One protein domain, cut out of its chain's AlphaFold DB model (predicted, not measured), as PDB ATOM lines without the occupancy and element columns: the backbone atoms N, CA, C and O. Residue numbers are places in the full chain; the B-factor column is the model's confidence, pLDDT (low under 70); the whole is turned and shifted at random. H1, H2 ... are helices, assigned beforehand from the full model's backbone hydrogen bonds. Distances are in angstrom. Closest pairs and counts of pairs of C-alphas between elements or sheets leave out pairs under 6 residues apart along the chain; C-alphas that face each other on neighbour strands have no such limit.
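This is residues 383 to 486, 505 to 567 and 583 to 605 of the 787 residues of an uncharacterized protein of Fonsecaea multimorphosa CBS 102226 (UniProt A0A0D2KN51). One long, kinked helix, H6, runs through the middle of a compact cluster of crossing helices. H3 and H7 run side by side in opposite directions and both cross H6; H5 packs on residues 518 to 530 of H6, H1 packs on residues 508 to 516, and H8 crosses H6 and reaches from H7 to H1. H2 packs on H1 and H8 at one end of the longest axis, and H4 lies at the other end, beside the start of H7. You will find 190 residues printed with eight named helices, H1 to H8 in order, and no named strand; the class is all helix. The radius of gyration of the C-alphas is 17.5 A, and the spans are 56 by 39 by 34 A.

Begin at H6, residues 505 to 533, the hub, which touches five helices and has a kink of 30 degrees near residue 516. H5, residues 469 to 481, touches it at a steep tilt of 40 degrees, opposite ways; look at the closest C-alphas, Gly 473 and Gly 523, 3.6 A apart. H3, residues 431 to 450, touches H6 at a steep tilt of 54 degrees, closest at C-alphas Ala 440 and Leu 518, 5.6 A. H7, residues 548 to 564, touches H3 at a shallow tilt of 19 degrees, opposite ways, closest at C-alphas Leu 448 and Ser 549, 6.2 A. H8, residues 588 to 604, touches H6 about perpendicular at 80 degrees, closest at C-alphas Gly 520 and Leu 599, 6.0 A. H1, residues 383 to 404, touches H8, closest at C-alphas Asp 387 and Leu 596, 5.1 A. H2, residues 420 to 429, touches H1 about perpendicular at 90 degrees, closest at C-alphas Tyr 392 and Ala 423, 5.0 A. H4, residues 452 to 462, touches H7 with residues 548 to 550 of H7 alone, and is apart from H6. Every O i to N i+4 pair is within hydrogen-bond range in H2, H4, H5, H7 and H8; the count is 17 of 18 in H1, 15 of 16 in H3 and 23 of 25 in H6.

Find C-alpha 505 at (187.188, 344.582, 275.669); from there H6 runs 42.3 A to C-alpha 533 at (213.118, 311.603, 270.473). H1 measures 32.2 A, H3 28.5 A, H7 24.5 A and H8 24.1 A, which ends at C-alpha 604, (198.337, 317.474, 286.439).

The C-alphas farthest apart, Gln 408 and Gly 538, are 57.2 A apart. Residues 487 to 504 and 568 to 582 are not printed, with gaps of 27.2 A and 16.1 A between C-alphas. The links H1 to H2 and H6 to H7 are long, and residues 403 to 408 stand free. Mean pLDDT of the printed part is 73.3; 69 residues are under 70, among them 396 to 417 and 534 to 544.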
ATOM      1  N   GLN A 383     187.713 312.311 278.872       62.25
ATOM      2  CA  GLN A 383     188.645 313.230 278.199       62.25
ATOM      3  C   GLN A 383     187.989 314.541 277.748       62.25
ATOM      4  O   GLN A 383     188.399 315.602 278.196       62.25
ATOM      5  N   HIS A 384     186.909 314.449 276.970       63.88
ATOM      6  CA  HIS A 384     186.189 315.594 276.402       63.88
ATOM      7  C   HIS A 384     185.634 316.592 277.442       63.88
ATOM      8  O   HIS A 384     185.322 317.726 277.094       63.88
ATOM      9  N   TYR A 385     185.504 316.212 278.720       69.94
ATOM     10  CA  TYR A 385     185.170 317.173 279.779       69.94
ATOM     11  C   TYR A 385     186.408 317.890 280.330       69.94
ATOM     12  O   TYR A 385     186.308 319.069 280.650       69.94
ATOM     13  N   ARG A 386     187.575 317.233 280.370       65.88
ATOM     14  CA  ARG A 386     188.842 317.855 280.793       65.88
ATOM     15  C   ARG A 386     189.234 319.001 279.864       65.88
ATOM     16  O   ARG A 386     189.616 320.067 280.333       65.88
ATOM     17  N   ASP A 387     189.039 318.805 278.564       71.44
ATOM     18  CA  ASP A 387     189.355 319.809 277.545       71.44
ATOM     19  C   ASP A 387     188.425 321.039 277.673       71.44
ATOM     20  O   ASP A 387     188.892 322.181 277.658       71.44
ATOM     21  N   LYS A 388     187.129 320.825 277.965       78.31
ATOM     22  CA  LYS A 388     186.168 321.894 278.322       78.31
ATOM     23  C   LYS A 388     186.555 322.645 279.593       78.31
ATOM     24  O   LYS A 388     186.455 323.870 279.637       78.31
ATOM     25  N   GLU A 389     186.984 321.931 280.631       70.56
ATOM     26  CA  GLU A 389     187.427 322.544 281.885       70.56
ATOM     27  C   GLU A 389     188.695 323.381 281.689       70.56
ATOM     28  O   GLU A 389     188.762 324.500 282.191       70.56
ATOM     29  N   ALA A 390     189.671 322.897 280.915       69.19
ATOM     30  CA  ALA A 390     190.868 323.663 280.579       69.19
ATOM     31  C   ALA A 390     190.527 324.947 279.808       69.19
ATOM     32  O   ALA A 390     190.989 326.024 280.191       69.19
ATOM     33  N   ALA A 391     189.668 324.861 278.786       70.81
ATOM     34  CA  ALA A 391     189.189 326.025 278.043       70.81
ATOM     35  C   ALA A 391     188.530 327.057 278.978       70.81
ATOM     36  O   ALA A 391     188.907 328.230 278.986       70.81
ATOM     37  N   TYR A 392     187.604 326.607 279.829       74.62
ATOM     38  CA  TYR A 392     186.914 327.443 280.814       74.62
ATOM     39  C   TYR A 392     187.883 328.118 281.795       74.62
ATOM     40  O   TYR A 392     187.768 329.319 282.049       74.62
ATOM     41  N   TRP A 393     188.886 327.393 282.304       70.19
ATOM     42  CA  TRP A 393     189.840 327.948 283.267       70.19
ATOM     43  C   TRP A 393     190.845 328.922 282.670       70.19
ATOM     44  O   TRP A 393     191.177 329.902 283.337       70.19
ATOM     45  N   ILE A 394     191.265 328.740 281.416       67.50
ATOM     46  CA  ILE A 394     192.106 329.726 280.722       67.50
ATOM     47  C   ILE A 394     191.341 331.050 280.569       67.50
ATOM     48  O   ILE A 394     191.866 332.111 280.915       67.50
ATOM     49  N   LEU A 395     190.080 331.003 280.121       72.06
ATOM     50  CA  LEU A 395     189.261 332.207 279.947       72.06
ATOM     51  C   LEU A 395     188.928 332.879 281.282       72.06
ATOM     52  O   LEU A 395     189.009 334.102 281.377       72.06
ATOM     53  N   ASN A 396     188.623 332.110 282.331       69.38
ATOM     54  CA  ASN A 396     188.371 332.658 283.665       69.38
ATOM     55  C   ASN A 396     189.625 333.256 284.318       69.38
ATOM     56  O   ASN A 396     189.514 334.286 284.983       69.38
ATOM     57  N   ALA A 397     190.814 332.676 284.119       63.12
ATOM     58  CA  ALA A 397     192.067 333.266 284.594       63.12
ATOM     59  C   ALA A 397     192.334 334.617 283.906       63.12
ATOM     60  O   ALA A 397     192.591 335.620 284.575       63.12
ATOM     61  N   VAL A 398     192.167 334.672 282.580       63.66
ATOM     62  CA  VAL A 398     192.289 335.908 281.795       63.66
ATOM     63  C   VAL A 398     191.246 336.953 282.227       63.66
ATOM     64  O   VAL A 398     191.620 338.082 282.550       63.66
ATOM     65  N   ARG A 399     189.960 336.582 282.323       67.62
ATOM     66  CA  ARG A 399     188.858 337.441 282.808       67.62
ATOM     67  C   ARG A 399     189.115 337.964 284.224       67.62
ATOM     68  O   ARG A 399     188.833 339.129 284.486       67.62
ATOM     69  N   SER A 400     189.688 337.150 285.109       64.25
ATOM     70  CA  SER A 400     190.046 337.571 286.471       64.25
ATOM     71  C   SER A 400     191.176 338.601 286.461       64.25
ATOM     72  O   SER A 400     191.054 339.629 287.122       64.25
ATOM     73  N   SER A 401     192.222 338.393 285.651       59.94
ATOM     74  CA  SER A 401     193.337 339.349 285.543       59.94
ATOM     75  C   SER A 401     192.898 340.738 285.055       59.94
ATOM     76  O   SER A 401     193.430 341.740 285.516       59.94
ATOM     77  N   LEU A 402     191.874 340.810 284.195       64.31
ATOM     78  CA  LEU A 402     191.281 342.075 283.743       64.31
ATOM     79  C   LEU A 402     190.445 342.774 284.834       64.31
ATOM     80  O   LEU A 402     190.316 343.995 284.815       64.31
ATOM     81  N   GLN A 403     189.885 342.033 285.797       64.38
ATOM     82  CA  GLN A 403     189.126 342.619 286.912       64.38
ATOM     83  C   GLN A 403     190.028 343.224 287.999       64.38
ATOM     84  O   GLN A 403     189.605 344.153 288.688       64.38
ATOM     85  N   GLU A 404     191.261 342.734 288.158       62.38
ATOM     86  CA  GLU A 404     192.206 343.260 289.156       62.38
ATOM     87  C   GLU A 404     192.775 344.642 288.784       62.38
ATOM     88  O   GLU A 404     193.164 345.398 289.672       62.38
ATOM     89  N   GLU A 405     192.737 345.030 287.504       62.50
ATOM     90  CA  GLU A 405     193.208 346.342 287.018       62.50
ATOM     91  C   GLU A 405     192.198 347.489 287.254       62.50
ATOM     92  O   GLU A 405     192.400 348.615 286.803       62.50
ATOM     93  N   GLY A 406     191.124 347.231 288.010       55.22
ATOM     94  CA  GLY A 406     190.187 348.252 288.496       55.22
ATOM     95  C   GLY A 406     189.105 348.683 287.499       55.22
ATOM     96  O   GLY A 406     188.312 349.574 287.809       55.22
ATOM     97  N   GLU A 407     189.028 348.053 286.326       55.22
ATOM     98  CA  GLU A 407     188.068 348.397 285.274       55.22
ATOM     99  C   GLU A 407     186.648 347.890 285.589       55.22
ATOM    100  O   GLU A 407     186.213 346.827 285.148       55.22
ATOM    101  N   GLN A 408     185.881 348.691 286.337       52.66
ATOM    102  CA  GLN A 408     184.507 348.388 286.785       52.66
ATOM    103  C   GLN A 408     183.450 348.277 285.654       52.66
ATOM    104  O   GLN A 408     182.256 348.218 285.939       52.66
ATOM    105  N   SER A 409     183.855 348.270 284.381       55.09
ATOM    106  CA  SER A 409     182.987 348.339 283.195       55.09
ATOM    107  C   SER A 409     182.925 347.050 282.359       55.09
ATOM    108  O   SER A 409     182.283 347.035 281.306       55.09
ATOM    109  N   ILE A 410     183.563 345.958 282.795       55.28
ATOM    110  CA  ILE A 410     183.455 344.649 282.128       55.28
ATOM    111  C   ILE A 410     182.078 344.043 282.439       55.28
ATOM    112  O   ILE A 410     181.884 343.413 283.481       55.28
ATOM    113  N   HIS A 411     181.112 344.255 281.541       58.44
ATOM    114  CA  HIS A 411     179.758 343.719 281.679       58.44
ATOM    115  C   HIS A 411     179.798 342.182 281.553       58.44
ATOM    116  O   HIS A 411     180.355 341.689 280.567       58.44
ATOM    117  N   PRO A 412     179.230 341.407 282.502       54.97
ATOM    118  CA  PRO A 412     179.310 339.943 282.471       54.97
ATOM    119  C   PRO A 412     178.774 339.330 281.172       54.97
ATOM    120  O   PRO A 412     179.371 338.405 280.632       54.97
ATOM    121  N   ASP A 413     177.693 339.903 280.644       57.53
ATOM    122  CA  ASP A 413     176.906 339.378 279.523       57.53
ATOM    123  C   ASP A 413     177.616 339.466 278.159       57.53
ATOM    124  O   ASP A 413     177.111 338.955 277.161       57.53
ATOM    125  N   MET A 414     178.779 340.128 278.082       55.31
ATOM    126  CA  MET A 414     179.463 340.390 276.809       55.31
ATOM    127  C   MET A 414     180.302 339.207 276.287       55.31
ATOM    128  O   MET A 414     180.810 339.270 275.167       55.31
ATOM    129  N   PHE A 415     180.433 338.126 277.067       60.25
ATOM    130  CA  PHE A 415     181.114 336.890 276.668       60.25
ATOM    131  C   PHE A 415     180.308 335.661 277.133       60.25
ATOM    132  O   PHE A 415     180.277 335.404 278.336       60.25
ATOM    133  N   PRO A 416     179.720 334.842 276.232       58.38
ATOM    134  CA  PRO A 416     178.854 333.703 276.582       58.38
ATOM    135  C   PRO A 416     179.632 332.463 277.084       58.38
ATOM    136  O   PRO A 416     179.306 331.318 276.774       58.38
ATOM    137  N   CYS A 417     180.691 332.690 277.860       67.44
ATOM    138  CA  CYS A 417     181.588 331.676 278.412       67.44
ATOM    139  C   CYS A 417     181.238 331.291 279.860       67.44
ATOM    140  O   CYS A 417     182.073 330.727 280.556       67.44
ATOM    141  N   ASP A 418     180.006 331.540 280.317       76.62
ATOM    142  CA  ASP A 418     179.522 331.117 281.645       76.62
ATOM    143  C   ASP A 418     179.297 329.589 281.756       76.62
ATOM    144  O   ASP A 418     178.848 329.083 282.784       76.62
ATOM    145  N   SER A 419     179.634 328.832 280.705       82.44
ATOM    146  CA  SER A 419     179.650 327.368 280.679       82.44
ATOM    147  C   SER A 419     180.933 326.842 280.033       82.44
ATOM    148  O   SER A 419     181.504 327.475 279.143       82.44
ATOM    149  N   ALA A 420     181.361 325.646 280.443       76.56
ATOM    150  CA  ALA A 420     182.550 325.002 279.890       76.56
ATOM    151  C   ALA A 420     182.367 324.564 278.419       76.56
ATOM    152  O   ALA A 420     183.325 324.563 277.650       76.56
ATOM    153  N   ASP A 421     181.132 324.270 277.996       81.69
ATOM    154  CA  ASP A 421     180.782 324.048 276.588       81.69
ATOM    155  C   ASP A 421     180.919 325.326 275.744       81.69
ATOM    156  O   ASP A 421     181.463 325.272 274.642       81.69
ATOM    157  N   GLY A 422     180.481 326.481 276.263       84.38
ATOM    158  CA  GLY A 422     180.673 327.781 275.609       84.38
ATOM    159  C   GLY A 422     182.147 328.185 275.531       84.38
ATOM    160  O   GLY A 422     182.597 328.677 274.498       84.38
ATOM    161  N   ALA A 423     182.918 327.903 276.584       80.56
ATOM    162  CA  ALA A 423     184.359 328.134 276.604       80.56
ATOM    163  C   ALA A 423     185.119 327.249 275.603       80.56
ATOM    164  O   ALA A 423     185.976 327.763 274.889       80.56
ATOM    165  N   LEU A 424     184.804 325.950 275.503       83.56
ATOM    166  CA  LEU A 424     185.397 325.092 274.470       83.56
ATOM    167  C   LEU A 424     185.027 325.600 273.076       83.56
ATOM    168  O   LEU A 424     185.910 325.799 272.249       83.56
ATOM    169  N   ARG A 425     183.742 325.883 272.833       86.12
ATOM    170  CA  ARG A 425     183.275 326.402 271.543       86.12
ATOM    171  C   ARG A 425     184.023 327.667 271.124       86.12
ATOM    172  O   ARG A 425     184.423 327.767 269.973       86.12
ATOM    173  N   PHE A 426     184.273 328.586 272.059       84.12
ATOM    174  CA  PHE A 426     185.078 329.781 271.807       84.12
ATOM    175  C   PHE A 426     186.466 329.418 271.244       84.12
ATOM    176  O   PHE A 426     186.845 329.972 270.220       84.12
ATOM    177  N   PHE A 427     187.175 328.433 271.813       82.31
ATOM    178  CA  PHE A 427     188.475 327.967 271.292       82.31
ATOM    179  C   PHE A 427     188.428 327.373 269.870       82.31
ATOM    180  O   PHE A 427     189.380 327.585 269.117       82.31
ATOM    181  N   HIS A 428     187.349 326.680 269.487       84.25
ATOM    182  CA  HIS A 428     187.200 326.085 268.147       84.25
ATOM    183  C   HIS A 428     186.671 327.073 267.088       84.25
ATOM    184  O   HIS A 428     187.154 327.075 265.961       84.25
ATOM    185  N   GLU A 429     185.698 327.925 267.428       85.81
ATOM    186  CA  GLU A 429     184.982 328.772 266.458       85.81
ATOM    187  C   GLU A 429     185.540 330.208 266.345       85.81
ATOM    188  O   GLU A 429     185.288 330.896 265.353       85.81
ATOM    189  N   ASP A 430     186.282 330.718 267.340       85.19
ATOM    190  CA  ASP A 430     186.647 332.139 267.365       85.19
ATOM    191  C   ASP A 430     187.928 332.464 266.579       85.19
ATOM    192  O   ASP A 430     189.056 332.271 267.044       85.19
ATOM    193  N   LYS A 431     187.755 333.094 265.409       86.06
ATOM    194  CA  LYS A 431     188.858 333.613 264.575       86.06
ATOM    195  C   LYS A 431     189.834 334.531 265.330       86.06
ATOM    196  O   LYS A 431     191.006 334.596 264.976       86.06
ATOM    197  N   GLY A 432     189.401 335.221 266.386       84.69
ATOM    198  CA  GLY A 432     190.295 336.026 267.223       84.69
ATOM    199  C   GLY A 432     191.324 335.184 267.983       84.69
ATOM    200  O   GLY A 432     192.452 335.632 268.169       84.69
ATOM    201  N   ILE A 433     190.971 333.959 268.376       82.56
ATOM    202  CA  ILE A 433     191.884 333.018 269.038       82.56
ATOM    203  C   ILE A 433     192.834 332.392 268.021       82.56
ATOM    204  O   ILE A 433     194.033 332.354 268.296       82.56
ATOM    205  N   ARG A 434     192.337 332.006 266.835       85.50
ATOM    206  CA  ARG A 434     193.182 331.566 265.709       85.50
ATOM    207  C   ARG A 434     194.261 332.611 265.412       85.50
ATOM    208  O   ARG A 434     195.445 332.300 265.500       85.50
ATOM    209  N   ASN A 435     193.860 333.875 265.240       86.56
ATOM    210  CA  ASN A 435     194.785 334.998 265.074       86.56
ATOM    211  C   ASN A 435     195.810 335.088 266.227       86.56
ATOM    212  O   ASN A 435     196.997 335.246 265.970       86.56
ATOM    213  N   VAL A 436     195.396 334.970 267.498       84.62
ATOM    214  CA  VAL A 436     196.317 335.001 268.659       84.62
ATOM    215  C   VAL A 436     197.300 333.822 268.663       84.62
ATOM    216  O   VAL A 436     198.447 333.983 269.088       84.62
ATOM    217  N   MET A 437     196.878 332.650 268.191       84.12
ATOM    218  CA  MET A 437     197.722 331.462 268.069       84.12
ATOM    219  C   MET A 437     198.725 331.591 266.920       84.12
ATOM    220  O   MET A 437     199.911 331.336 267.134       84.12
ATOM    221  N   GLU A 438     198.308 332.095 265.756       87.69
ATOM    222  CA  GLU A 438     199.210 332.498 264.668       87.69
ATOM    223  C   GLU A 438     200.228 333.549 265.143       87.69
ATOM    224  O   GLU A 438     201.432 333.413 264.919       87.69
ATOM    225  N   GLU A 439     199.784 334.575 265.876       87.06
ATOM    226  CA  GLU A 439     200.645 335.650 266.382       87.06
ATOM    227  C   GLU A 439     201.596 335.191 267.508       87.06
ATOM    228  O   GLU A 439     202.610 335.846 267.794       87.06
ATOM    229  N   ALA A 440     201.278 334.080 268.178       82.69
ATOM    230  CA  ALA A 440     202.177 333.388 269.094       82.69
ATOM    231  C   ALA A 440     203.194 332.540 268.312       82.69
ATOM    232  O   ALA A 440     204.395 332.698 268.528       82.69
ATOM    233  N   ILE A 441     202.746 331.732 267.345       85.56
ATOM    234  CA  ILE A 441     203.589 330.938 266.433       85.56
ATOM    235  C   ILE A 441     204.601 331.815 265.688       85.56
ATOM    236  O   ILE A 441     205.787 331.483 265.649       85.56
ATOM    237  N   GLY A 442     204.187 332.978 265.181       86.31
ATOM    238  CA  GLY A 442     205.073 333.955 264.550       86.31
ATOM    239  C   GLY A 442     206.194 334.414 265.490       86.31
ATOM    240  O   GLY A 442     207.370 334.383 265.116       86.31
ATOM    241  N   ARG A 443     205.866 334.734 266.755       85.75
ATOM    242  CA  ARG A 443     206.880 335.008 267.791       85.75
ATOM    243  C   ARG A 443     207.782 333.800 268.047       85.75
ATOM    244  O   ARG A 443     208.982 333.995 268.220       85.75
ATOM    245  N   MET A 444     207.250 332.574 268.051       85.38
ATOM    246  CA  MET A 444     208.055 331.358 268.229       85.38
ATOM    247  C   MET A 444     209.059 331.178 267.084       85.38
ATOM    248  O   MET A 444     210.240 330.972 267.355       85.38
ATOM    249  N   LYS A 445     208.644 331.347 265.819       90.19
ATOM    250  CA  LYS A 445     209.545 331.282 264.651       90.19
ATOM    251  C   LYS A 445     210.667 332.319 264.732       90.19
ATOM    252  O   LYS A 445     211.826 331.985 264.488       90.19
ATOM    253  N   VAL A 446     210.342 333.567 265.085       89.62
ATOM    254  CA  VAL A 446     211.336 334.646 265.240       89.62
ATOM    255  C   VAL A 446     212.297 334.344 266.393       89.62
ATOM    256  O   VAL A 446     213.511 334.436 266.212       89.62
ATOM    257  N   PHE A 447     211.777 333.921 267.549       87.50
ATOM    258  CA  PHE A 447     212.589 333.584 268.716       87.50
ATOM    259  C   PHE A 447     213.544 332.412 268.444       87.50
ATOM    260  O   PHE A 447     214.746 332.551 268.667       87.50
ATOM    261  N   LEU A 448     213.042 331.284 267.927       87.00
ATOM    262  CA  LEU A 448     213.862 330.099 267.644       87.00
ATOM    263  C   LEU A 448     214.960 330.400 266.617       87.00
ATOM    264  O   LEU A 448     216.094 329.964 266.790       87.00
ATOM    265  N   ARG A 449     214.655 331.203 265.586       89.00
ATOM    266  CA  ARG A 449     215.639 331.637 264.582       89.00
ATOM    267  C   ARG A 449     216.732 332.519 265.188       89.00
ATOM    268  O   ARG A 449     217.902 332.318 264.872       89.00
ATOM    269  N   ALA A 450     216.361 333.481 266.034       88.81
ATOM    270  CA  ALA A 450     217.297 334.424 266.647       88.81
ATOM    271  C   ALA A 450     218.196 333.775 267.714       88.81
ATOM    272  O   ALA A 450     219.352 334.157 267.850       88.81
ATOM    273  N   ASN A 451     217.687 332.775 268.440       84.44
ATOM    274  CA  ASN A 451     218.378 332.144 269.571       84.44
ATOM    275  C   ASN A 451     218.884 330.728 269.235       84.44
ATOM    276  O   ASN A 451     219.231 329.972 270.137       84.44
ATOM    277  N   ARG A 452     218.932 330.350 267.945       90.50
ATOM    278  CA  ARG A 452     219.245 328.983 267.475       90.50
ATOM    279  C   ARG A 452     220.534 328.401 268.076       90.50
ATOM    280  O   ARG A 452     220.573 327.227 268.415       90.50
ATOM    281  N   GLU A 453     221.562 329.235 268.229       87.38
ATOM    282  CA  GLU A 453     222.884 328.847 268.736       87.38
ATOM    283  C   GLU A 453     222.906 328.722 270.268       87.38
ATOM    284  O   GLU A 453     223.491 327.770 270.773       87.38
ATOM    285  N   GLU A 454     222.204 329.597 271.006       82.12
ATOM    286  CA  GLU A 454     221.993 329.440 272.459       82.12
ATOM    287  C   GLU A 454     221.154 328.184 272.746       82.12
ATOM    288  O   GLU A 454     221.483 327.417 273.646       82.12
ATOM    289  N   ILE A 455     220.114 327.927 271.944       82.31
ATOM    290  CA  ILE A 455     219.261 326.734 272.046       82.31
ATOM    291  C   ILE A 455     220.075 325.463 271.785       82.31
ATOM    292  O   ILE A 455     220.093 324.585 272.643       82.31
ATOM    293  N   ASP A 456     220.760 325.358 270.642       84.75
ATOM    294  CA  ASP A 456     221.550 324.167 270.307       84.75
ATOM    295  C   ASP A 456     222.638 323.900 271.368       84.75
ATOM    296  O   ASP A 456     222.798 322.759 271.797       84.75
ATOM    297  N   ALA A 457     223.351 324.936 271.831       79.25
ATOM    298  CA  ALA A 457     224.412 324.793 272.831       79.25
ATOM    299  C   ALA A 457     223.877 324.387 274.216       79.25
ATOM    300  O   ALA A 457     224.355 323.410 274.794       79.25
ATOM    301  N   ILE A 458     222.854 325.082 274.736       73.69
ATOM    302  CA  ILE A 458     222.255 324.747 276.039       73.69
ATOM    303  C   ILE A 458     221.682 323.326 276.022       73.69
ATOM    304  O   ILE A 458     221.830 322.604 277.006       73.69
ATOM    305  N   TRP A 459     221.054 322.889 274.926       72.81
ATOM    306  CA  TRP A 459     220.488 321.541 274.885       72.81
ATOM    307  C   TRP A 459     221.530 320.426 274.845       72.81
ATOM    308  O   TRP A 459     221.292 319.383 275.450       72.81
ATOM    309  N   ILE A 460     222.673 320.627 274.187       68.81
ATOM    310  CA  ILE A 460     223.748 319.625 274.162       68.81
ATOM    311  C   ILE A 460     224.335 319.410 275.568       68.81
ATOM    312  O   ILE A 460     224.570 318.266 275.957       68.81
ATOM    313  N   ASP A 461     224.515 320.480 276.348       64.56
ATOM    314  CA  ASP A 461     225.153 320.405 277.671       64.56
ATOM    315  C   ASP A 461     224.203 319.979 278.809       64.56
ATOM    316  O   ASP A 461     224.638 319.326 279.761       64.56
ATOM    317  N   TYR A 462     222.918 320.354 278.754       62.19
ATOM    318  CA  TYR A 462     221.991 320.182 279.888       62.19
ATOM    319  C   TYR A 462     221.058 318.967 279.802       62.19
ATOM    320  O   TYR A 462     220.456 318.620 280.815       62.19
ATOM    321  N   TRP A 463     220.901 318.327 278.641       63.47
ATOM    322  CA  TRP A 463     219.839 317.336 278.421       63.47
ATOM    323  C   TRP A 463     220.223 315.914 278.861       63.47
ATOM    324  O   TRP A 463     220.876 315.167 278.128       63.47
ATOM    325  N   GLN A 464     219.769 315.486 280.043       63.28
ATOM    326  CA  GLN A 464     219.823 314.074 280.426       63.28
ATOM    327  C   GLN A 464     218.674 313.297 279.751       63.28
ATOM    328  O   GLN A 464     217.529 313.746 279.794       63.28
ATOM    329  N   PRO A 465     218.887 312.053 279.266       56.75
ATOM    330  CA  PRO A 465     217.820 311.142 278.799       56.75
ATOM    331  C   PRO A 465     216.833 310.643 279.886       56.75
ATOM    332  O   PRO A 465     216.277 309.540 279.784       56.75
ATOM    333  N   GLN A 466     216.686 311.411 280.968       57.84
ATOM    334  CA  GLN A 466     215.796 311.211 282.113       57.84
ATOM    335  C   GLN A 466     215.043 312.501 282.499       57.84
ATOM    336  O   GLN A 466     214.162 312.430 283.353       57.84
ATOM    337  N   ASP A 467     215.376 313.657 281.909       59.16
ATOM    338  CA  ASP A 467     214.717 314.924 282.233       59.16
ATOM    339  C   ASP A 467     213.261 314.947 281.751       59.16
ATOM    340  O   ASP A 467     212.908 314.410 280.709       59.16
ATOM    341  N   ASP A 468     212.387 315.567 282.534       61.84
ATOM    342  CA  ASP A 468     210.953 315.624 282.254       61.84
ATOM    343  C   ASP A 468     210.668 316.528 281.035       61.84
ATOM    344  O   ASP A 468     211.139 317.663 280.985       61.84
ATOM    345  N   TYR A 469     209.854 316.081 280.072       67.44
ATOM    346  CA  TYR A 469     209.474 316.856 278.873       67.44
ATOM    347  C   TYR A 469     208.874 318.238 279.191       67.44
ATOM    348  O   TYR A 469     209.013 319.184 278.410       67.44
ATOM    349  N   SER A 470     208.250 318.403 280.363       66.94
ATOM    350  CA  SER A 470     207.774 319.705 280.834       66.94
ATOM    351  C   SER A 470     208.914 320.700 281.086       66.94
ATOM    352  O   SER A 470     208.685 321.907 281.014       66.94
ATOM    353  N   LEU A 471     210.152 320.243 281.321       72.50
ATOM    354  CA  LEU A 471     211.342 321.094 281.391       72.50
ATOM    355  C   LEU A 471     211.588 321.811 280.060       72.50
ATOM    356  O   LEU A 471     211.822 323.017 280.077       72.50
ATOM    357  N   MET A 472     211.453 321.120 278.923       70.69
ATOM    358  CA  MET A 472     211.630 321.718 277.594       70.69
ATOM    359  C   MET A 472     210.635 322.855 277.368       70.69
ATOM    360  O   MET A 472     211.023 323.987 277.067       70.69
ATOM    361  N   GLY A 473     209.358 322.575 277.639       74.19
ATOM    362  CA  GLY A 473     208.291 323.568 277.600       74.19
ATOM    363  C   GLY A 473     208.554 324.769 278.503       74.19
ATOM    364  O   GLY A 473     208.422 325.917 278.075       74.19
ATOM    365  N   ARG A 474     208.980 324.515 279.745       75.19
ATOM    366  CA  ARG A 474     209.290 325.551 280.743       75.19
ATOM    367  C   ARG A 474     210.518 326.382 280.368       75.19
ATOM    368  O   ARG A 474     210.519 327.575 280.662       75.19
ATOM    369  N   ILE A 475     211.541 325.807 279.732       72.81
ATOM    370  CA  ILE A 475     212.717 326.548 279.247       72.81
ATOM    371  C   ILE A 475     212.315 327.457 278.085       72.81
ATOM    372  O   ILE A 475     212.542 328.662 278.176       72.81
ATOM    373  N   LEU A 476     211.643 326.928 277.055       73.50
ATOM    374  CA  LEU A 476     211.164 327.726 275.919       73.50
ATOM    375  C   LEU A 476     210.240 328.861 276.384       73.50
ATOM    376  O   LEU A 476     210.482 330.021 276.057       73.50
ATOM    377  N   THR A 477     209.271 328.550 277.252       76.88
ATOM    378  CA  THR A 477     208.394 329.538 277.904       76.88
ATOM    379  C   THR A 477     209.199 330.631 278.610       76.88
ATOM    380  O   THR A 477     208.972 331.819 278.386       76.88
ATOM    381  N   ARG A 478     210.165 330.255 279.462       76.12
ATOM    382  CA  ARG A 478     210.986 331.217 280.213       76.12
ATOM    383  C   ARG A 478     211.802 332.110 279.293       76.12
ATOM    384  O   ARG A 478     211.852 333.307 279.544       76.12
ATOM    385  N   LEU A 479     212.429 331.552 278.259       74.56
ATOM    386  CA  LEU A 479     213.243 332.317 277.316       74.56
ATOM    387  C   LEU A 479     212.386 333.272 276.473       74.56
ATOM    388  O   LEU A 479     212.768 334.426 276.296       74.56
ATOM    389  N   MET A 480     211.202 332.840 276.034       74.88
ATOM    390  CA  MET A 480     210.281 333.667 275.248       74.88
ATOM    391  C   MET A 480     209.574 334.764 276.055       74.88
ATOM    392  O   MET A 480     209.262 335.817 275.502       74.88
ATOM    393  N   LEU A 481     209.352 334.559 277.357       73.94
ATOM    394  CA  LEU A 481     208.828 335.592 278.263       73.94
ATOM    395  C   LEU A 481     209.938 336.483 278.865       73.94
ATOM    396  O   LEU A 481     209.649 337.584 279.341       73.94
ATOM    397  N   ARG A 482     211.214 336.067 278.789       72.12
ATOM    398  CA  ARG A 482     212.400 336.800 279.285       72.12
ATOM    399  C   ARG A 482     212.495 338.266 278.827       72.12
ATOM    400  O   ARG A 482     212.922 339.068 279.656       72.12
ATOM    401  N   PRO A 483     212.119 338.657 277.587       57.94
ATOM    402  CA  PRO A 483     212.180 340.055 277.159       57.94
ATOM    403  C   PRO A 483     211.302 340.982 278.006       57.94
ATOM    404  O   PRO A 483     211.736 342.077 278.343       57.94
ATOM    405  N   ARG A 484     210.113 340.534 278.439       50.34
ATOM    406  CA  ARG A 484     209.232 341.352 279.291       50.34
ATOM    407  C   ARG A 484     209.860 341.653 280.650       50.34
ATOM    408  O   ARG A 484     209.833 342.797 281.071       50.34
ATOM    409  N   LEU A 485     210.559 340.687 281.251       44.22
ATOM    410  CA  LEU A 485     211.333 340.871 282.493       44.22
ATOM    411  C   LEU A 485     212.593 341.757 282.334       44.22
ATOM    412  O   LEU A 485     213.388 341.865 283.269       44.22
ATOM    413  N   ARG A 486     212.817 342.354 281.156       43.16
ATOM    414  CA  ARG A 486     213.885 343.330 280.877       43.16
ATOM    415  C   ARG A 486     213.387 344.650 280.274       43.16
ATOM    416  O   ARG A 486     214.198 345.562 280.155       43.16
ATOM    417  N   GLN A 505     186.652 345.435 274.589       68.38
ATOM    418  CA  GLN A 505     187.188 344.582 275.669       68.38
ATOM    419  C   GLN A 505     187.726 343.223 275.155       68.38
ATOM    420  O   GLN A 505     188.620 342.636 275.767       68.38
ATOM    421  N   ARG A 506     187.253 342.755 273.988       73.94
ATOM    422  CA  ARG A 506     187.781 341.588 273.266       73.94
ATOM    423  C   ARG A 506     189.265 341.716 272.889       73.94
ATOM    424  O   ARG A 506     189.967 340.714 272.961       73.94
ATOM    425  N   SER A 507     189.777 342.898 272.534       76.94
ATOM    426  CA  SER A 507     191.209 343.075 272.218       76.94
ATOM    427  C   SER A 507     192.088 342.876 273.456       76.94
ATOM    428  O   SER A 507     193.098 342.175 273.400       76.94
ATOM    429  N   ARG A 508     191.653 343.409 274.605       78.00
ATOM    430  CA  ARG A 508     192.307 343.234 275.912       78.00
ATOM    431  C   ARG A 508     192.293 341.767 276.343       78.00
ATOM    432  O   ARG A 508     193.330 341.250 276.754       78.00
ATOM    433  N   LEU A 509     191.159 341.080 276.165       78.00
ATOM    434  CA  LEU A 509     191.036 339.635 276.386       78.00
ATOM    435  C   LEU A 509     192.042 338.847 275.530       78.00
ATOM    436  O   LEU A 509     192.816 338.064 276.072       78.00
ATOM    437  N   LEU A 510     192.076 339.087 274.216       80.12
ATOM    438  CA  LEU A 510     192.976 338.400 273.281       80.12
ATOM    439  C   LEU A 510     194.462 338.691 273.580       80.12
ATOM    440  O   LEU A 510     195.283 337.774 273.589       80.12
ATOM    441  N   SER A 511     194.799 339.936 273.929       77.31
ATOM    442  CA  SER A 511     196.153 340.355 274.324       77.31
ATOM    443  C   SER A 511     196.661 339.638 275.588       77.31
ATOM    444  O   SER A 511     197.821 339.225 275.640       77.31
ATOM    445  N   ARG A 512     195.789 339.410 276.582       76.69
ATOM    446  CA  ARG A 512     196.091 338.632 277.804       76.69
ATOM    447  C   ARG A 512     196.077 337.114 277.568       76.69
ATOM    448  O   ARG A 512     196.899 336.383 278.126       76.69
ATOM    449  N   LEU A 513     195.170 336.626 276.718       79.38
ATOM    450  CA  LEU A 513     195.081 335.218 276.316       79.38
ATOM    451  C   LEU A 513     196.364 334.750 275.615       79.38
ATOM    452  O   LEU A 513     196.814 333.628 275.845       79.38
ATOM    453  N   ARG A 514     197.000 335.636 274.839       81.38
ATOM    454  CA  ARG A 514     198.267 335.399 274.131       81.38
ATOM    455  C   ARG A 514     199.385 334.821 274.999       81.38
ATOM    456  O   ARG A 514     200.180 334.028 274.506       81.38
ATOM    457  N   GLU A 515     199.462 335.194 276.275       74.75
ATOM    458  CA  GLU A 515     200.470 334.650 277.196       74.75
ATOM    459  C   GLU A 515     200.208 333.180 277.510       74.75
ATOM    460  O   GLU A 515     201.107 332.352 277.398       74.75
ATOM    461  N   HIS A 516     198.958 332.850 277.831       72.56
ATOM    462  CA  HIS A 516     198.514 331.494 278.139       72.56
ATOM    463  C   HIS A 516     198.636 330.581 276.909       72.56
ATOM    464  O   HIS A 516     199.155 329.470 277.017       72.56
ATOM    465  N   VAL A 517     198.268 331.103 275.733       77.88
ATOM    466  CA  VAL A 517     198.481 330.466 274.426       77.88
ATOM    467  C   VAL A 517     199.961 330.191 274.172       77.88
ATOM    468  O   VAL A 517     200.323 329.058 273.864       77.88
ATOM    469  N   LEU A 518     200.839 331.179 274.363       79.00
ATOM    470  CA  LEU A 518     202.276 331.001 274.156       79.00
ATOM    471  C   LEU A 518     202.882 329.969 275.123       79.00
ATOM    472  O   LEU A 518     203.661 329.124 274.691       79.00
ATOM    473  N   ILE A 519     202.497 329.991 276.404       75.00
ATOM    474  CA  ILE A 519     202.926 329.002 277.410       75.00
ATOM    475  C   ILE A 519     202.495 327.583 276.996       75.00
ATOM    476  O   ILE A 519     203.308 326.654 277.031       75.00
ATOM    477  N   GLY A 520     201.235 327.413 276.581       71.12
ATOM    478  CA  GLY A 520     200.702 326.127 276.135       71.12
ATOM    479  C   GLY A 520     201.388 325.608 274.872       71.12
ATOM    480  O   GLY A 520     201.822 324.459 274.857       71.12
ATOM    481  N   LEU A 521     201.584 326.463 273.862       78.12
ATOM    482  CA  LEU A 521     202.309 326.131 272.630       78.12
ATOM    483  C   LEU A 521     203.767 325.732 272.905       78.12
ATOM    484  O   LEU A 521     204.207 324.678 272.443       78.12
ATOM    485  N   CYS A 522     204.506 326.515 273.703       79.50
ATOM    486  CA  CYS A 522     205.876 326.186 274.113       79.50
ATOM    487  C   CYS A 522     205.966 324.799 274.757       79.50
ATOM    488  O   CYS A 522     206.895 324.040 274.467       79.50
ATOM    489  N   GLY A 523     205.011 324.459 275.623       77.25
ATOM    490  CA  GLY A 523     204.956 323.148 276.252       77.25
ATOM    491  C   GLY A 523     204.552 322.017 275.308       77.25
ATOM    492  O   GLY A 523     205.201 320.971 275.322       77.25
ATOM    493  N   LEU A 524     203.543 322.230 274.464       80.00
ATOM    494  CA  LEU A 524     203.049 321.244 273.502       80.00
ATOM    495  C   LEU A 524     204.164 320.827 272.532       80.00
ATOM    496  O   LEU A 524     204.447 319.640 272.378       80.00
ATOM    497  N   ILE A 525     204.891 321.807 271.986       82.12
ATOM    498  CA  ILE A 525     206.074 321.582 271.146       82.12
ATOM    499  C   ILE A 525     207.171 320.830 271.913       82.12
ATOM    500  O   ILE A 525     207.791 319.926 271.356       82.12
ATOM    501  N   GLY A 526     207.401 321.164 273.188       80.50
ATOM    502  CA  GLY A 526     208.382 320.471 274.028       80.50
ATOM    503  C   GLY A 526     208.012 319.018 274.355       80.50
ATOM    504  O   GLY A 526     208.898 318.168 274.423       80.50
ATOM    505  N   LYS A 527     206.715 318.711 274.488       82.38
ATOM    506  CA  LYS A 527     206.201 317.336 274.586       82.38
ATOM    507  C   LYS A 527     206.413 316.579 273.278       82.38
ATOM    508  O   LYS A 527     206.960 315.484 273.310       82.38
ATOM    509  N   TRP A 528     206.029 317.155 272.143       81.06
ATOM    510  CA  TRP A 528     206.158 316.482 270.850       81.06
ATOM    511  C   TRP A 528     207.623 316.228 270.467       81.06
ATOM    512  O   TRP A 528     207.950 315.150 269.982       81.06
ATOM    513  N   PHE A 529     208.523 317.175 270.766       81.12
ATOM    514  CA  PHE A 529     209.970 316.971 270.646       81.12
ATOM    515  C   PHE A 529     210.438 315.747 271.445       81.12
ATOM    516  O   PHE A 529     211.167 314.907 270.924       81.12
ATOM    517  N   TRP A 530     209.981 315.609 272.692       79.00
ATOM    518  CA  TRP A 530     210.303 314.457 273.536       79.00
ATOM    519  C   TRP A 530     209.739 313.133 273.004       79.00
ATOM    520  O   TRP A 530     210.439 312.122 273.037       79.00
ATOM    521  N   GLU A 531     208.493 313.126 272.525       78.31
ATOM    522  CA  GLU A 531     207.805 311.913 272.061       78.31
ATOM    523  C   GLU A 531     208.481 311.290 270.830       78.31
ATOM    524  O   GLU A 531     208.685 310.076 270.812       78.31
ATOM    525  N   ASP A 532     208.933 312.100 269.866       72.69
ATOM    526  CA  ASP A 532     209.688 311.590 268.711       72.69
ATOM    527  C   ASP A 532     211.130 311.199 269.077       72.69
ATOM    528  O   ASP A 532     211.661 310.216 268.560       72.69
ATOM    529  N   CYS A 533     211.768 311.929 270.002       71.12
ATOM    530  CA  CYS A 533     213.118 311.603 270.473       71.12
ATOM    531  C   CYS A 533     213.174 310.316 271.317       71.12
ATOM    532  O   CYS A 533     214.243 309.716 271.434       71.12
ATOM    533  N   ILE A 534     212.058 309.891 271.926       68.06
ATOM    534  CA  ILE A 534     211.975 308.674 272.749       68.06
ATOM    535  C   ILE A 534     210.767 307.827 272.334       68.06
ATOM    536  O   ILE A 534     209.813 307.630 273.093       68.06
ATOM    537  N   GLN A 535     210.851 307.253 271.131       61.28
ATOM    538  CA  GLN A 535     209.886 306.251 270.683       61.28
ATOM    539  C   GLN A 535     209.814 305.050 271.656       61.28
ATOM    540  O   GLN A 535     210.846 304.585 272.162       61.28
ATOM    541  N   PRO A 536     208.615 304.486 271.904       50.53
ATOM    542  CA  PRO A 536     208.388 303.409 272.873       50.53
ATOM    543  C   PRO A 536     208.845 302.030 272.350       50.53
ATOM    544  O   PRO A 536     208.056 301.099 272.210       50.53
ATOM    545  N   GLY A 537     210.144 301.891 272.085       63.41
ATOM    546  CA  GLY A 537     210.771 300.650 271.613       63.41
ATOM    547  C   GLY A 537     212.292 300.622 271.776       63.41
ATOM    548  O   GLY A 537     212.865 299.559 272.005       63.41
ATOM    549  N   GLY A 538     212.955 301.782 271.754       53.12
ATOM    550  CA  GLY A 538     214.390 301.869 272.000       53.12
ATOM    551  C   GLY A 538     214.860 303.302 272.207       53.12
ATOM    552  O   GLY A 538     214.396 304.219 271.543       53.12
ATOM    553  N   ARG A 539     215.834 303.487 273.105       53.78
ATOM    554  CA  ARG A 539     216.633 304.716 273.155       53.78
ATOM    555  C   ARG A 539     217.613 304.710 271.983       53.78
ATOM    556  O   ARG A 539     218.787 304.389 272.164       53.78
ATOM    557  N   THR A 540     217.141 305.056 270.789       56.38
ATOM    558  CA  THR A 540     218.033 305.650 269.793       56.38
ATOM    559  C   THR A 540     218.622 306.913 270.426       56.38
ATOM    560  O   THR A 540     217.844 307.769 270.852       56.38
ATOM    561  N   PRO A 541     219.954 307.054 270.564       59.19
ATOM    562  CA  PRO A 541     220.512 308.365 270.866       59.19
ATOM    563  C   PRO A 541     220.076 309.331 269.757       59.19
ATOM    564  O   PRO A 541     219.899 308.896 268.614       59.19
ATOM    565  N   LEU A 542     219.911 310.620 270.078       59.84
ATOM    566  CA  LEU A 542     219.736 311.627 269.028       59.84
ATOM    567  C   LEU A 542     220.858 311.440 267.994       59.84
ATOM    568  O   LEU A 542     222.015 311.282 268.399       59.84
ATOM    569  N   PRO A 543     220.558 311.457 266.684       66.88
ATOM    570  CA  PRO A 543     221.599 311.600 265.679       66.88
ATOM    571  C   PRO A 543     222.442 312.823 266.048       66.88
ATOM    572  O   PRO A 543     221.877 313.876 266.339       66.88
ATOM    573  N   ASN A 544     223.771 312.695 266.063       68.12
ATOM    574  CA  ASN A 544     224.663 313.764 266.542       68.12
ATOM    575  C   ASN A 544     224.502 315.083 265.753       68.12
ATOM    576  O   ASN A 544     224.893 316.144 266.230       68.12
ATOM    577  N   ASP A 545     223.905 315.009 264.561       74.69
ATOM    578  CA  ASP A 545     223.622 316.124 263.657       74.69
ATOM    579  C   ASP A 545     222.233 316.773 263.887       74.69
ATOM    580  O   ASP A 545     221.922 317.809 263.290       74.69
ATOM    581  N   LEU A 546     221.370 316.192 264.739       76.06
ATOM    582  CA  LEU A 546     220.001 316.664 264.977       76.06
ATOM    583  C   LEU A 546     219.973 317.883 265.915       76.06
ATOM    584  O   LEU A 546     219.810 317.768 267.128       76.06
ATOM    585  N   LYS A 547     220.080 319.073 265.324       86.81
ATOM    586  CA  LYS A 547     219.979 320.366 266.017       86.81
ATOM    587  C   LYS A 547     218.579 320.609 266.613       86.81
ATOM    588  O   LYS A 547     217.620 320.736 265.841       86.81
ATOM    589  N   PRO A 548     218.436 320.762 267.947       83.56
ATOM    590  CA  PRO A 548     217.146 321.019 268.590       83.56
ATOM    591  C   PRO A 548     216.438 322.271 268.067       83.56
ATOM    592  O   PRO A 548     215.225 322.246 267.872       83.56
ATOM    593  N   SER A 549     217.170 323.351 267.763       86.31
ATOM    594  CA  SER A 549     216.579 324.574 267.198       86.31
ATOM    595  C   SER A 549     215.890 324.344 265.846       86.31
ATOM    596  O   SER A 549     214.851 324.953 265.571       86.31
ATOM    597  N   VAL A 550     216.423 323.440 265.017       87.12
ATOM    598  CA  VAL A 550     215.872 323.098 263.698       87.12
ATOM    599  C   VAL A 550     214.589 322.288 263.848       87.12
ATOM    600  O   VAL A 550     213.592 322.613 263.206       87.12
ATOM    601  N   ASP A 551     214.573 321.282 264.727       84.62
ATOM    602  CA  ASP A 551     213.379 320.455 264.930       84.62
ATOM    603  C   ASP A 551     212.249 321.213 265.647       84.62
ATOM    604  O   ASP A 551     211.093 321.157 265.226       84.62
ATOM    605  N   LEU A 552     212.577 322.037 266.646       85.25
ATOM    606  CA  LEU A 552     211.623 322.976 267.243       85.25
ATOM    607  C   LEU A 552     211.023 323.919 266.187       85.25
ATOM    608  O   LEU A 552     209.814 324.147 266.179       85.25
ATOM    609  N   THR A 553     211.844 324.431 265.262       87.00
ATOM    610  CA  THR A 553     211.367 325.297 264.169       87.00
ATOM    611  C   THR A 553     210.462 324.531 263.198       87.00
ATOM    612  O   THR A 553     209.438 325.072 262.779       87.00
ATOM    613  N   ARG A 554     210.777 323.263 262.893       84.94
ATOM    614  CA  ARG A 554     209.932 322.358 262.093       84.94
ATOM    615  C   ARG A 554     208.566 322.135 262.752       84.94
ATOM    616  O   ARG A 554     207.547 322.264 262.081       84.94
ATOM    617  N   ARG A 555     208.518 321.896 264.067       84.38
ATOM    618  CA  ARG A 555     207.259 321.729 264.826       84.38
ATOM    619  C   ARG A 555     206.411 322.998 264.840       84.38
ATOM    620  O   ARG A 555     205.214 322.924 264.586       84.38
ATOM    621  N   VAL A 556     207.028 324.162 265.050       86.56
ATOM    622  CA  VAL A 556     206.340 325.464 264.951       86.56
ATOM    623  C   VAL A 556     205.817 325.720 263.528       86.56
ATOM    624  O   VAL A 556     204.742 326.288 263.364       86.56
ATOM    625  N   ALA A 557     206.532 325.286 262.485       85.44
ATOM    626  CA  ALA A 557     206.042 325.365 261.108       85.44
ATOM    627  C   ALA A 557     204.883 324.392 260.831       85.44
ATOM    628  O   ALA A 557     203.936 324.772 260.148       85.44
ATOM    629  N   SER A 558     204.908 323.180 261.397       83.12
ATOM    630  CA  SER A 558     203.795 322.233 261.259       83.12
ATOM    631  C   SER A 558     202.538 322.697 261.995       83.12
ATOM    632  O   SER A 558     201.444 322.524 261.470       83.12
ATOM    633  N   LEU A 559     202.686 323.340 263.157       83.69
ATOM    634  CA  LEU A 559     201.581 324.013 263.846       83.69
ATOM    635  C   LEU A 559     200.977 325.144 263.021       83.69
ATOM    636  O   LEU A 559     199.767 325.310 263.033       83.69
ATOM    637  N   GLU A 560     201.794 325.924 262.309       87.56
ATOM    638  CA  GLU A 560     201.266 327.046 261.531       87.56
ATOM    639  C   GLU A 560     200.316 326.584 260.419       87.56
ATOM    640  O   GLU A 560     199.270 327.201 260.253       87.56
ATOM    641  N   ARG A 561     200.637 325.484 259.718       83.75
ATOM    642  CA  ARG A 561     199.737 324.869 258.720       83.75
ATOM    643  C   ARG A 561     198.415 324.437 259.361       83.75
ATOM    644  O   ARG A 561     197.346 324.852 258.939       83.75
ATOM    645  N   VAL A 562     198.504 323.680 260.457       83.81
ATOM    646  CA  VAL A 562     197.334 323.148 261.179       83.81
ATOM    647  C   VAL A 562     196.462 324.248 261.807       83.81
ATOM    648  O   VAL A 562     195.282 324.017 262.030       83.81
ATOM    649  N   ILE A 563     197.010 325.430 262.116       84.00
ATOM    650  CA  ILE A 563     196.227 326.539 262.689       84.00
ATOM    651  C   ILE A 563     195.618 327.453 261.629       84.00
ATOM    652  O   ILE A 563     194.539 327.996 261.862       84.00
ATOM    653  N   LYS A 564     196.266 327.615 260.473       85.69
ATOM    654  CA  LYS A 564     195.683 328.379 259.367       85.69
ATOM    655  C   LYS A 564     194.409 327.722 258.836       85.69
ATOM    656  O   LYS A 564     193.474 328.459 258.532       85.69
ATOM    657  N   ASP A 565     194.366 326.385 258.849       68.81
ATOM    658  CA  ASP A 565     193.537 325.548 257.971       68.81
ATOM    659  C   ASP A 565     193.654 326.057 256.533       68.81
ATOM    660  O   ASP A 565     192.847 326.862 256.069       68.81
ATOM    661  N   ASP A 566     194.688 325.596 255.833       56.44
ATOM    662  CA  ASP A 566     194.775 325.747 254.385       56.44
ATOM    663  C   ASP A 566     193.720 324.802 253.744       56.44
ATOM    664  O   ASP A 566     194.055 323.789 253.142       56.44
ATOM    665  N   GLU A 567     192.419 325.113 253.906       57.19
ATOM    666  CA  GLU A 567     191.282 324.396 253.274       57.19
ATOM    667  C   GLU A 567     191.346 324.453 251.730       57.19
ATOM    668  O   GLU A 567     190.631 323.721 251.051       57.19
ATOM    669  N   MET A 583     201.252 313.119 262.060       55.03
ATOM    670  CA  MET A 583     200.484 314.332 261.767       55.03
ATOM    671  C   MET A 583     199.761 314.775 263.045       55.03
ATOM    672  O   MET A 583     198.686 314.273 263.370       55.03
ATOM    673  N   ILE A 584     200.415 315.652 263.815       60.31
ATOM    674  CA  ILE A 584     200.156 315.791 265.259       60.31
ATOM    675  C   ILE A 584     198.772 316.385 265.580       60.31
ATOM    676  O   ILE A 584     198.291 316.249 266.699       60.31
ATOM    677  N   ALA A 585     198.112 316.975 264.582       62.72
ATOM    678  CA  ALA A 585     196.659 317.073 264.477       62.72
ATOM    679  C   ALA A 585     196.252 317.180 262.993       62.72
ATOM    680  O   ALA A 585     197.055 317.603 262.161       62.72
ATOM    681  N   ARG A 586     195.010 316.801 262.662       69.94
ATOM    682  CA  ARG A 586     194.460 316.762 261.286       69.94
ATOM    683  C   ARG A 586     193.645 318.017 260.905       69.94
ATOM    684  O   ARG A 586     192.636 317.892 260.225       69.94
ATOM    685  N   GLY A 587     194.028 319.184 261.418       81.38
ATOM    686  CA  GLY A 587     193.280 320.447 261.297       81.38
ATOM    687  C   GLY A 587     193.090 321.143 262.649       81.38
ATOM    688  O   GLY A 587     193.374 320.549 263.701       81.38
ATOM    689  N   TYR A 588     192.624 322.394 262.626       83.31
ATOM    690  CA  TYR A 588     192.587 323.289 263.790       83.31
ATOM    691  C   TYR A 588     191.882 322.683 265.008       83.31
ATOM    692  O   TYR A 588     192.431 322.726 266.110       83.31
ATOM    693  N   GLU A 589     190.720 322.044 264.831       83.19
ATOM    694  CA  GLU A 589     189.968 321.442 265.942       83.19
ATOM    695  C   GLU A 589     190.772 320.381 266.702       83.19
ATOM    696  O   GLU A 589     190.806 320.394 267.931       83.19
ATOM    697  N   GLY A 590     191.456 319.486 265.982       82.94
ATOM    698  CA  GLY A 590     192.284 318.443 266.593       82.94
ATOM    699  C   GLY A 590     193.491 319.024 267.331       82.94
ATOM    700  O   GLY A 590     193.902 318.494 268.364       82.94
ATOM    701  N   PHE A 591     194.032 320.142 266.838       85.12
ATOM    702  CA  PHE A 591     195.097 320.864 267.524       85.12
ATOM    703  C   PHE A 591     194.587 321.524 268.812       85.12
ATOM    704  O   PHE A 591     195.273 321.442 269.830       85.12
ATOM    705  N   ILE A 592     193.397 322.139 268.801       84.62
ATOM    706  CA  ILE A 592     192.771 322.707 270.004       84.62
ATOM    707  C   ILE A 592     192.564 321.615 271.057       84.62
ATOM    708  O   ILE A 592     192.942 321.802 272.216       84.62
ATOM    709  N   ASP A 593     192.060 320.455 270.638       84.38
ATOM    710  CA  ASP A 593     191.875 319.272 271.476       84.38
ATOM    711  C   ASP A 593     193.194 318.830 272.145       84.38
ATOM    712  O   ASP A 593     193.245 318.662 273.365       84.38
ATOM    713  N   ASP A 594     194.293 318.694 271.388       81.06
ATOM    714  CA  ASP A 594     195.597 318.301 271.945       81.06
ATOM    715  C   ASP A 594     196.307 319.418 272.734       81.06
ATOM    716  O   ASP A 594     197.017 319.125 273.699       81.06
ATOM    717  N   TYR A 595     196.073 320.694 272.415       82.25
ATOM    718  CA  TYR A 595     196.540 321.849 273.192       82.25
ATOM    719  C   TYR A 595     195.854 321.921 274.568       82.25
ATOM    720  O   TYR A 595     196.535 322.068 275.590       82.25
ATOM    721  N   LEU A 596     194.527 321.760 274.626       80.88
ATOM    722  CA  LEU A 596     193.754 321.759 275.876       80.88
ATOM    723  C   LEU A 596     194.069 320.519 276.722       80.88
ATOM    724  O   LEU A 596     194.339 320.634 277.924       80.88
ATOM    725  N   ARG A 597     194.163 319.347 276.087       80.62
ATOM    726  CA  ARG A 597     194.630 318.095 276.699       80.62
ATOM    727  C   ARG A 597     196.034 318.236 277.267       80.62
ATOM    728  O   ARG A 597     196.286 317.806 278.392       80.62
ATOM    729  N   TYR A 598     196.944 318.869 276.530       75.38
ATOM    730  CA  TYR A 598     198.301 319.118 276.996       75.38
ATOM    731  C   TYR A 598     198.353 320.092 278.176       75.38
ATOM    732  O   TYR A 598     199.047 319.809 279.151       75.38
ATOM    733  N   LEU A 599     197.610 321.204 278.137       67.69
ATOM    734  CA  LEU A 599     197.533 322.134 279.267       67.69
ATOM    735  C   LEU A 599     196.925 321.478 280.510       67.69
ATOM    736  O   LEU A 599     197.432 321.680 281.616       67.69
ATOM    737  N   THR A 600     195.924 320.615 280.327       67.44
ATOM    738  CA  THR A 600     195.391 319.774 281.405       67.44
ATOM    739  C   THR A 600     196.497 318.879 281.971       67.44
ATOM    740  O   THR A 600     196.791 318.943 283.161       67.44
ATOM    741  N   CYS A 601     197.208 318.129 281.126       62.22
ATOM    742  CA  CYS A 601     198.353 317.312 281.539       62.22
ATOM    743  C   CYS A 601     199.483 318.128 282.202       62.22
ATOM    744  O   CYS A 601     200.118 317.634 283.125       62.22
ATOM    745  N   MET A 602     199.730 319.380 281.809       56.03
ATOM    746  CA  MET A 602     200.700 320.278 282.462       56.03
ATOM    747  C   MET A 602     200.271 320.710 283.865       56.03
ATOM    748  O   MET A 602     201.123 320.844 284.744       56.03
ATOM    749  N   SER A 603     198.968 320.902 284.084       50.47
ATOM    750  CA  SER A 603     198.398 321.184 285.405       50.47
ATOM    751  C   SER A 603     198.376 319.956 286.324       50.47
ATOM    752  O   SER A 603     198.137 320.106 287.521       50.47
ATOM    753  N   LEU A 604     198.603 318.754 285.777       38.19
ATOM    754  CA  LEU A 604     198.337 317.474 286.439       38.19
ATOM    755  C   LEU A 604     199.527 316.508 286.508       38.19
ATOM    756  O   LEU A 604     199.499 315.589 287.317       38.19
ATOM    757  N   ALA A 605     200.574 316.679 285.697       35.53
ATOM    758  CA  ALA A 605     201.675 315.722 285.608       35.53
ATOM    759  C   ALA A 605     202.467 315.621 286.930       35.53
ATOM    760  O   ALA A 605     203.192 316.556 287.291       35.53
TER     761      ALA A 605